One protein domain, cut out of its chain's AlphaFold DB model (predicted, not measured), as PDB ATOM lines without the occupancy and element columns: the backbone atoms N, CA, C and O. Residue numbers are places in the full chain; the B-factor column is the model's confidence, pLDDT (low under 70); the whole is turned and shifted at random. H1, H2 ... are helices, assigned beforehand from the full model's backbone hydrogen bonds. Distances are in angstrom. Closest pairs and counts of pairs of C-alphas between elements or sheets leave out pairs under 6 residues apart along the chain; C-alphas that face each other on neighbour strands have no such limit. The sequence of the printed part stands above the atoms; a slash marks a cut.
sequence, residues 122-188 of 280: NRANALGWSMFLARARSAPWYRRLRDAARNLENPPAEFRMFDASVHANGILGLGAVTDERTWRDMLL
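This is residues 122 to 188 of the 280 residues of an uncharacterized protein of Saccharopolyspora sp. 16K309 (UniProt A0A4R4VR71). Helices H1, H2 and H3 run side by side in a small up-and-down bundle, each against the one before it. The loop of residues 151 to 165 joins H2 to H3 at one end; at the other, residues 183 to 188 of H4 stick out. The printed part has 67 residues with four named helices, H1 to H4 in order, and no named strand: all helix, compact, radius of gyration of the C-alphas 12.1 A, spans 37 by 25 by 20 A.

H1, residues 122 to 135, starts at C-alpha 122 (-10.501, 8.348, -31.256) and measures 20.0 A. H2 is residues 139 to 150, 16.5 A; H3, residues 166 to 177, 16.1 A. H4, residues 180 to 188, 12.4 A, ends at C-alpha 188 (-8.315, 23.534, -5.132).

H1 and H2, a helical hairpin, touch at a shallow tilt of 23 degrees, closest C-alphas Ala 134 and Tyr 142, 5.0 A. H1 touches H3 at 12 degrees, a shallow tilt, the same way, closest C-alphas Gly 128 and Gly 175, 4.3 A. H4 is about perpendicular to H1, 85 degrees, close but not clearly touching, closest C-alphas Phe 132 and Glu 180, 7.4 A. Every O i to N i+4 pair is within hydrogen-bond range in H1, H2 and H3, and 4 of 5 in H4.

C-alphas 155 and 188, the farthest apart, are 38.6 A apart. The printed part has no cut; the H2 to H3 link is long. Residues 153 to 164 and 187 to 188 have pLDDT under 70.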
ATOM      1  N   ASN A 122     -11.647   9.063 -31.838       74.00
ATOM      2  CA  ASN A 122     -10.501   8.348 -31.256       74.00
ATOM      3  C   ASN A 122      -9.178   9.103 -31.461       74.00
ATOM      4  O   ASN A 122      -8.340   9.155 -30.561       74.00
ATOM      5  N   ARG A 123      -9.003   9.735 -32.630       75.00
ATOM      6  CA  ARG A 123      -7.831  10.575 -32.914       75.00
ATOM      7  C   ARG A 123      -7.883  11.874 -32.113       75.00
ATOM      8  O   ARG A 123      -6.870  12.277 -31.556       75.00
ATOM      9  N   ALA A 124      -9.064  12.473 -31.999       78.06
ATOM     10  CA  ALA A 124      -9.322  13.638 -31.166       78.06
ATOM     11  C   ALA A 124      -9.029  13.357 -29.686       78.06
ATOM     12  O   ALA A 124      -8.385  14.171 -29.035       78.06
ATOM     13  N   ASN A 125      -9.405  12.179 -29.181       80.56
ATOM     14  CA  ASN A 125      -9.049  11.731 -27.836       80.56
ATOM     15  C   ASN A 125      -7.534  11.623 -27.662       80.56
ATOM     16  O   ASN A 125      -6.970  12.248 -26.764       80.56
ATOM     17  N   ALA A 126      -6.858  10.883 -28.544       82.62
ATOM     18  CA  ALA A 126      -5.408  10.721 -28.473       82.62
ATOM     19  C   ALA A 126      -4.670  12.071 -28.536       82.62
ATOM     20  O   ALA A 126      -3.754  12.310 -27.748       82.62
ATOM     21  N   LEU A 127      -5.088  12.971 -29.431       84.38
ATOM     22  CA  LEU A 127      -4.509  14.308 -29.555       84.38
ATOM     23  C   LEU A 127      -4.833  15.195 -28.355       84.38
ATOM     24  O   LEU A 127      -3.922  15.831 -27.839       84.38
ATOM     25  N   GLY A 128      -6.077  15.215 -27.876       84.12
ATOM     26  CA  GLY A 128      -6.488  16.016 -26.722       84.12
ATOM     27  C   GLY A 128      -5.684  15.665 -25.470       84.12
ATOM     28  O   GLY A 128      -5.080  16.545 -24.856       84.12
ATOM     29  N   TRP A 129      -5.566  14.372 -25.156       85.38
ATOM     30  CA  TRP A 129      -4.753  13.902 -24.029       85.38
ATOM     31  C   TRP A 129      -3.252  14.130 -24.236       85.38
ATOM     32  O   TRP A 129      -2.544  14.501 -23.299       85.38
ATOM     33  N   SER A 130      -2.753  13.973 -25.464       89.06
ATOM     34  CA  SER A 130      -1.347  14.271 -25.762       89.06
ATOM     35  C   SER A 130      -1.046  15.763 -25.609       89.06
ATOM     36  O   SER A 130      -0.004  16.116 -25.066       89.06
ATOM     37  N   MET A 131      -1.948  16.646 -26.051       88.75
ATOM     38  CA  MET A 131      -1.806  18.100 -25.907       88.75
ATOM     39  C   MET A 131      -1.788  18.500 -24.436       88.75
ATOM     40  O   MET A 131      -0.917  19.270 -24.031       88.75
ATOM     41  N   PHE A 132      -2.690  17.921 -23.642       85.81
ATOM     42  CA  PHE A 132      -2.731  18.102 -22.197       85.81
ATOM     43  C   PHE A 132      -1.378  17.777 -21.536       85.81
ATOM     44  O   PHE A 132      -0.806  18.614 -20.837       85.81
ATOM     45  N   LEU A 133      -0.815  16.597 -21.822       84.88
ATOM     46  CA  LEU A 133       0.487  16.178 -21.284       84.88
ATOM     47  C   LEU A 133       1.652  17.023 -21.819       84.88
ATOM     48  O   LEU A 133       2.595  17.332 -21.087       84.88
ATOM     49  N   ALA A 134       1.605  17.393 -23.100       87.56
ATOM     50  CA  ALA A 134       2.659  18.158 -23.753       87.56
ATOM     51  C   ALA A 134       2.757  19.587 -23.220       87.56
ATOM     52  O   ALA A 134       3.863  20.116 -23.115       87.56
ATOM     53  N   ARG A 135       1.634  20.212 -22.856       87.50
ATOM     54  CA  ARG A 135       1.595  21.615 -22.424       87.50
ATOM     55  C   ARG A 135       2.448  21.890 -21.186       87.50
ATOM     56  O   ARG A 135       3.130  22.908 -21.145       87.50
ATOM     57  N   ALA A 136       2.469  20.962 -20.234       80.62
ATOM     58  CA  ALA A 136       3.287  21.077 -19.028       80.62
ATOM     59  C   ALA A 136       4.779  20.763 -19.262       80.62
ATOM     60  O   ALA A 136       5.611  21.091 -18.421       80.62
ATOM     61  N   ARG A 137       5.131  20.110 -20.381       87.50
ATOM     62  CA  ARG A 137       6.461  19.503 -20.584       87.50
ATOM     63  C   ARG A 137       7.260  20.092 -21.745       87.50
ATOM     64  O   ARG A 137       8.483  20.116 -21.689       87.50
ATOM     65  N   SER A 138       6.605  20.508 -22.831       92.12
ATOM     66  CA  SER A 138       7.274  20.935 -24.063       92.12
ATOM     67  C   SER A 138       6.360  21.770 -24.964       92.12
ATOM     68  O   SER A 138       5.517  21.247 -25.697       92.12
ATOM     69  N   ALA A 139       6.588  23.087 -24.991       90.25
ATOM     70  CA  ALA A 139       5.874  24.000 -25.885       90.25
ATOM     71  C   ALA A 139       6.016  23.640 -27.386       90.25
ATOM     72  O   ALA A 139       5.009  23.696 -28.097       90.25
ATOM     73  N   PRO A 140       7.195  23.226 -27.903       94.56
ATOM     74  CA  PRO A 140       7.315  22.763 -29.287       94.56
ATOM     75  C   PRO A 140       6.466  21.524 -29.597       94.56
ATOM     76  O   PRO A 140       5.864  21.451 -30.667       94.56
ATOM     77  N   TRP A 141       6.392  20.558 -28.674       92.50
ATOM     78  CA  TRP A 141       5.570  19.360 -28.861       92.50
ATOM     79  C   TRP A 141       4.076  19.696 -28.852       92.50
ATOM     80  O   TRP A 141       3.351  19.262 -29.748       92.50
ATOM     81  N   TYR A 142       3.641  20.540 -27.913       90.31
ATOM     82  CA  TYR A 142       2.265  21.029 -27.850       90.31
ATOM     83  C   TYR A 142       1.842  21.743 -29.143       90.31
ATOM     84  O   TYR A 142       0.767  21.455 -29.668       90.31
ATOM     85  N   ARG A 143       2.693  22.617 -29.707       90.75
ATOM     86  CA  ARG A 143       2.403  23.292 -30.988       90.75
ATOM     87  C   ARG A 143       2.160  22.295 -32.122       90.75
ATOM     88  O   ARG A 143       1.126  22.379 -32.772       90.75
ATOM     89  N   ARG A 144       3.036  21.293 -32.282       91.12
ATOM     90  CA  ARG A 144       2.868  20.247 -33.310       91.12
ATOM     91  C   ARG A 144       1.558  19.474 -33.154       91.12
ATOM     92  O   ARG A 144       0.890  19.200 -34.144       91.12
ATOM     93  N   LEU A 145       1.186  19.125 -31.922       86.81
ATOM     94  CA  LEU A 145      -0.072  18.425 -31.651       86.81
ATOM     95  C   LEU A 145      -1.295  19.304 -31.935       86.81
ATOM     96  O   LEU A 145      -2.284  18.814 -32.475       86.81
ATOM     97  N   ARG A 146      -1.218  20.601 -31.622       86.06
ATOM     98  CA  ARG A 146      -2.282  21.567 -31.913       86.06
ATOM     99  C   ARG A 146      -2.474  21.772 -33.414       86.06
ATOM    100  O   ARG A 146      -3.614  21.837 -33.868       86.06
ATOM    101  N   ASP A 147      -1.387  21.832 -34.176       85.44
ATOM    102  CA  ASP A 147      -1.451  21.912 -35.637       85.44
ATOM    103  C   ASP A 147      -2.037  20.624 -36.233       85.44
ATOM    104  O   ASP A 147      -2.919  20.684 -37.086       85.44
ATOM    105  N   ALA A 148      -1.650  19.453 -35.712       84.00
ATOM    106  CA  ALA A 148      -2.257  18.180 -36.104       84.00
ATOM    107  C   ALA A 148      -3.764  18.117 -35.788       84.00
ATOM    108  O   ALA A 148      -4.534  17.605 -36.596       84.00
ATOM    109  N   ALA A 149      -4.197  18.666 -34.648       82.62
ATOM    110  CA  ALA A 149      -5.607  18.721 -34.265       82.62
ATOM    111  C   ALA A 149      -6.435  19.647 -35.171       82.62
ATOM    112  O   ALA A 149      -7.569  19.313 -35.502       82.62
ATOM    113  N   ARG A 150      -5.873  20.782 -35.612       78.12
ATOM    114  CA  ARG A 150      -6.531  21.684 -36.582       78.12
ATOM    115  C   ARG A 150      -6.774  21.021 -37.933       78.12
ATOM    116  O   ARG A 150      -7.745  21.347 -38.600       78.12
ATOM    117  N   ASN A 151      -5.910  20.084 -38.308       77.12
ATOM    118  CA  ASN A 151      -5.994  19.368 -39.576       77.12
ATOM    119  C   ASN A 151      -6.904  18.127 -39.511       77.12
ATOM    120  O   ASN A 151      -6.896  17.334 -40.451       77.12
ATOM    121  N   LEU A 152      -7.641  17.911 -38.409       71.56
ATOM    122  CA  LEU A 152      -8.365  16.658 -38.194       71.56
ATOM    123  C   LEU A 152      -9.702  16.523 -38.959       71.56
ATOM    124  O   LEU A 152     -10.220  15.417 -38.929       71.56
ATOM    125  N   GLU A 153     -10.213  17.555 -39.653       54.38
ATOM    126  CA  GLU A 153     -11.089  17.509 -40.861       54.38
ATOM    127  C   GLU A 153     -11.627  18.931 -41.227       54.38
ATOM    128  O   GLU A 153     -11.673  19.798 -40.367       54.38
ATOM    129  N   ASN A 154     -11.882  19.160 -42.532       48.50
ATOM    130  CA  ASN A 154     -12.462  20.280 -43.337       48.50
ATOM    131  C   ASN A 154     -12.543  21.777 -42.864       48.50
ATOM    132  O   ASN A 154     -13.102  22.086 -41.817       48.50
ATOM    133  N   PRO A 155     -12.144  22.763 -43.716       37.06
ATOM    134  CA  PRO A 155     -12.432  24.207 -43.551       37.06
ATOM    135  C   PRO A 155     -13.591  24.723 -44.459       37.06
ATOM    136  O   PRO A 155     -13.798  24.153 -45.529       37.06
ATOM    137  N   PRO A 156     -14.204  25.911 -44.228       45.88
ATOM    138  CA  PRO A 156     -14.853  26.430 -43.018       45.88
ATOM    139  C   PRO A 156     -16.315  26.905 -43.260       45.88
ATOM    140  O   PRO A 156     -16.639  27.450 -44.313       45.88
ATOM    141  N   ALA A 157     -17.161  26.852 -42.225       37.28
ATOM    142  CA  ALA A 157     -18.211  27.849 -41.976       37.28
ATOM    143  C   ALA A 157     -18.579  27.818 -40.477       37.28
ATOM    144  O   ALA A 157     -19.071  26.813 -39.981       37.28
ATOM    145  N   GLU A 158     -18.334  28.922 -39.769       45.22
ATOM    146  CA  GLU A 158     -18.667  29.174 -38.351       45.22
ATOM    147  C   GLU A 158     -17.758  28.588 -37.248       45.22
ATOM    148  O   GLU A 158     -17.062  27.589 -37.403       45.22
ATOM    149  N   PHE A 159     -17.747  29.297 -36.107       47.72
ATOM    150  CA  PHE A 159     -16.893  29.132 -34.922       47.72
ATOM    151  C   PHE A 159     -16.997  27.734 -34.273       47.72
ATOM    152  O   PHE A 159     -17.603  27.559 -33.215       47.72
ATOM    153  N   ARG A 160     -16.342  26.734 -34.860       53.78
ATOM    154  CA  ARG A 160     -15.963  25.490 -34.181       53.78
ATOM    155  C   ARG A 160     -14.452  25.493 -33.984       53.78
ATOM    156  O   ARG A 160     -13.708  25.786 -34.914       53.78
ATOM    157  N   MET A 161     -13.987  25.215 -32.763       56.00
ATOM    158  CA  MET A 161     -12.547  25.177 -32.467       56.00
ATOM    159  C   MET A 161     -11.839  24.085 -33.288       56.00
ATOM    160  O   MET A 161     -10.684  24.267 -33.671       56.00
ATOM    161  N   PHE A 162     -12.558  22.994 -33.581       53.69
ATOM    162  CA  PHE A 162     -12.182  21.904 -34.480       53.69
ATOM    163  C   PHE A 162     -13.432  21.455 -35.265       53.69
ATOM    164  O   PHE A 162     -14.532  21.467 -34.711       53.69
ATOM    165  N   ASP A 163     -13.327  21.047 -36.530       62.53
ATOM    166  CA  ASP A 163     -14.480  20.472 -37.247       62.53
ATOM    167  C   ASP A 163     -14.592  18.973 -36.943       62.53
ATOM    168  O   ASP A 163     -14.115  18.106 -37.666       62.53
ATOM    169  N   ALA A 164     -15.133  18.667 -35.768       65.31
ATOM    170  CA  ALA A 164     -15.250  17.309 -35.263       65.31
ATOM    171  C   ALA A 164     -16.581  17.116 -34.522       65.31
ATOM    172  O   ALA A 164     -17.305  18.077 -34.239       65.31
ATOM    173  N   SER A 165     -16.904  15.870 -34.158       71.88
ATOM    174  CA  SER A 165     -18.069  15.580 -33.310       71.88
ATOM    175  C   SER A 165     -18.046  16.413 -32.018       71.88
ATOM    176  O   SER A 165     -16.981  16.825 -31.559       71.88
ATOM    177  N   VAL A 166     -19.205  16.651 -31.393       70.94
ATOM    178  CA  VAL A 166     -19.301  17.430 -30.135       70.94
ATOM    179  C   VAL A 166     -18.333  16.896 -29.072       70.94
ATOM    180  O   VAL A 166     -17.626  17.669 -28.430       70.94
ATOM    181  N   HIS A 167     -18.232  15.570 -28.945       77.50
ATOM    182  CA  HIS A 167     -17.280  14.922 -28.044       77.50
ATOM    183  C   HIS A 167     -15.821  15.211 -28.428       77.50
ATOM    184  O   HIS A 167     -15.030  15.615 -27.580       77.50
ATOM    185  N   ALA A 168     -15.464  15.053 -29.706       76.25
ATOM    186  CA  ALA A 168     -14.118  15.330 -30.197       76.25
ATOM    187  C   ALA A 168     -13.718  16.801 -29.993       76.25
ATOM    188  O   ALA A 168     -12.610  17.079 -29.537       76.25
ATOM    189  N   ASN A 169     -14.637  17.733 -30.251       75.44
ATOM    190  CA  ASN A 169     -14.473  19.154 -29.955       75.44
ATOM    191  C   ASN A 169     -14.256  19.409 -28.461       75.44
ATOM    192  O   ASN A 169     -13.360  20.167 -28.099       75.44
ATOM    193  N   GLY A 170     -15.030  18.745 -27.599       79.00
ATOM    194  CA  GLY A 170     -14.866  18.830 -26.150       79.00
ATOM    195  C   GLY A 170     -13.477  18.382 -25.693       79.00
ATOM    196  O   GLY A 170     -12.816  19.100 -24.946       79.00
ATOM    197  N   ILE A 171     -12.992  17.240 -26.184       82.25
ATOM    198  CA  ILE A 171     -11.692  16.689 -25.771       82.25
ATOM    199  C   ILE A 171     -10.510  17.471 -26.358       82.25
ATOM    200  O   ILE A 171      -9.531  17.737 -25.655       82.25
ATOM    201  N   LEU A 172     -10.588  17.886 -27.622       83.56
ATOM    202  CA  LEU A 172      -9.556  18.736 -28.219       83.56
ATOM    203  C   LEU A 172      -9.539  20.123 -27.570       83.56
ATOM    204  O   LEU A 172      -8.464  20.652 -27.288       83.56
ATOM    205  N   GLY A 173     -10.714  20.682 -27.277       82.81
ATOM    206  CA  GLY A 173     -10.863  21.914 -26.509       82.81
ATOM    207  C   GLY A 173     -10.211  21.785 -25.136       82.81
ATOM    208  O   GLY A 173      -9.370  22.612 -24.789       82.81
ATOM    209  N   LEU A 174     -10.495  20.696 -24.415       84.12
ATOM    210  CA  LEU A 174      -9.879  20.386 -23.127       84.12
ATOM    211  C   LEU A 174      -8.349  20.370 -23.220       84.12
ATOM    212  O   LEU A 174      -7.696  21.121 -22.497       84.12
ATOM    213  N   GLY A 175      -7.764  19.595 -24.137       85.50
ATOM    214  CA  GLY A 175      -6.310  19.574 -24.340       85.50
ATOM    215  C   GLY A 175      -5.728  20.928 -24.770       85.50
ATOM    216  O   GLY A 175      -4.559  21.222 -24.517       85.50
ATOM    217  N   ALA A 176      -6.524  21.772 -25.432       85.12
ATOM    218  CA  ALA A 176      -6.089  23.076 -25.918       85.12
ATOM    219  C   ALA A 176      -6.125  24.166 -24.844       85.12
ATOM    220  O   ALA A 176      -5.354  25.123 -24.956       85.12
ATOM    221  N   VAL A 177      -6.981  24.044 -23.828       82.50
ATOM    222  CA  VAL A 177      -7.168  25.072 -22.786       82.50
ATOM    223  C   VAL A 177      -6.658  24.651 -21.413       82.50
ATOM    224  O   VAL A 177      -6.343  25.532 -20.622       82.50
ATOM    225  N   THR A 178      -6.501  23.352 -21.154       82.06
ATOM    226  CA  THR A 178      -6.076  22.835 -19.844       82.06
ATOM    227  C   THR A 178      -4.639  22.320 -19.836       82.06
ATOM    228  O   THR A 178      -4.088  21.916 -20.862       82.06
ATOM    229  N   ASP A 179      -4.040  22.342 -18.651       83.31
ATOM    230  CA  ASP A 179      -2.819  21.634 -18.263       83.31
ATOM    231  C   ASP A 179      -2.995  20.997 -16.870       83.31
ATOM    232  O   ASP A 179      -4.061  21.092 -16.255       83.31
ATOM    233  N   GLU A 180      -1.955  20.324 -16.368       78.38
ATOM    234  CA  GLU A 180      -1.973  19.673 -15.049       78.38
ATOM    235  C   GLU A 180      -2.359  20.643 -13.920       78.38
ATOM    236  O   GLU A 180      -3.074  20.266 -12.989       78.38
ATOM    237  N   ARG A 181      -1.919  21.904 -14.015       77.12
ATOM    238  CA  ARG A 181      -2.244  22.931 -13.023       77.12
ATOM    239  C   ARG A 181      -3.697  23.349 -13.141       77.12
ATOM    240  O   ARG A 181      -4.349  23.450 -12.123       77.12
ATOM    241  N   THR A 182      -4.242  23.460 -14.347       75.75
ATOM    242  CA  THR A 182      -5.624  23.902 -14.585       75.75
ATOM    243  C   THR A 182      -6.649  23.043 -13.840       75.75
ATOM    244  O   THR A 182      -7.546  23.585 -13.204       75.75
ATOM    245  N   TRP A 183      -6.513  21.713 -13.855       73.44
ATOM    246  CA  TRP A 183      -7.419  20.836 -13.097       73.44
ATOM    247  C   TRP A 183      -7.229  20.966 -11.591       73.44
ATOM    248  O   TRP A 183      -8.206  21.019 -10.844       73.44
ATOM    249  N   ARG A 184      -5.971  21.033 -11.147       74.38
ATOM    250  CA  ARG A 184      -5.639  21.252  -9.740       74.38
ATOM    251  C   ARG A 184      -6.201  22.588  -9.256       74.38
ATOM    252  O   ARG A 184      -6.810  22.630  -8.199       74.38
ATOM    253  N   ASP A 185      -6.068  23.642 -10.045       72.00
ATOM    254  CA  ASP A 185      -6.543  24.986  -9.751       72.00
ATOM    255  C   ASP A 185      -8.074  25.025  -9.776       72.00
ATOM    256  O   ASP A 185      -8.668  25.575  -8.859       72.00
ATOM    257  N   MET A 186      -8.736  24.355 -10.726       73.00
ATOM    258  CA  MET A 186     -10.200  24.218 -10.721       73.00
ATOM    259  C   MET A 186     -10.723  23.529  -9.453       73.00
ATOM    260  O   MET A 186     -11.758  23.936  -8.927       73.00
ATOM    261  N   LEU A 187     -10.026  22.497  -8.966       69.56
ATOM    262  CA  LEU A 187     -10.432  21.730  -7.783       69.56
ATOM    263  C   LEU A 187     -10.075  22.429  -6.466       69.56
ATOM    264  O   LEU A 187     -10.867  22.422  -5.528       69.56
ATOM    265  N   LEU A 188      -8.876  23.007  -6.379       68.94
ATOM    266  CA  LEU A 188      -8.315  23.534  -5.132       68.94
ATOM    267  C   LEU A 188      -8.501  25.042  -4.985       68.94
ATOM    268  O   LEU A 188      -8.454  25.572  -3.877       68.94
TER     269      LEU A 188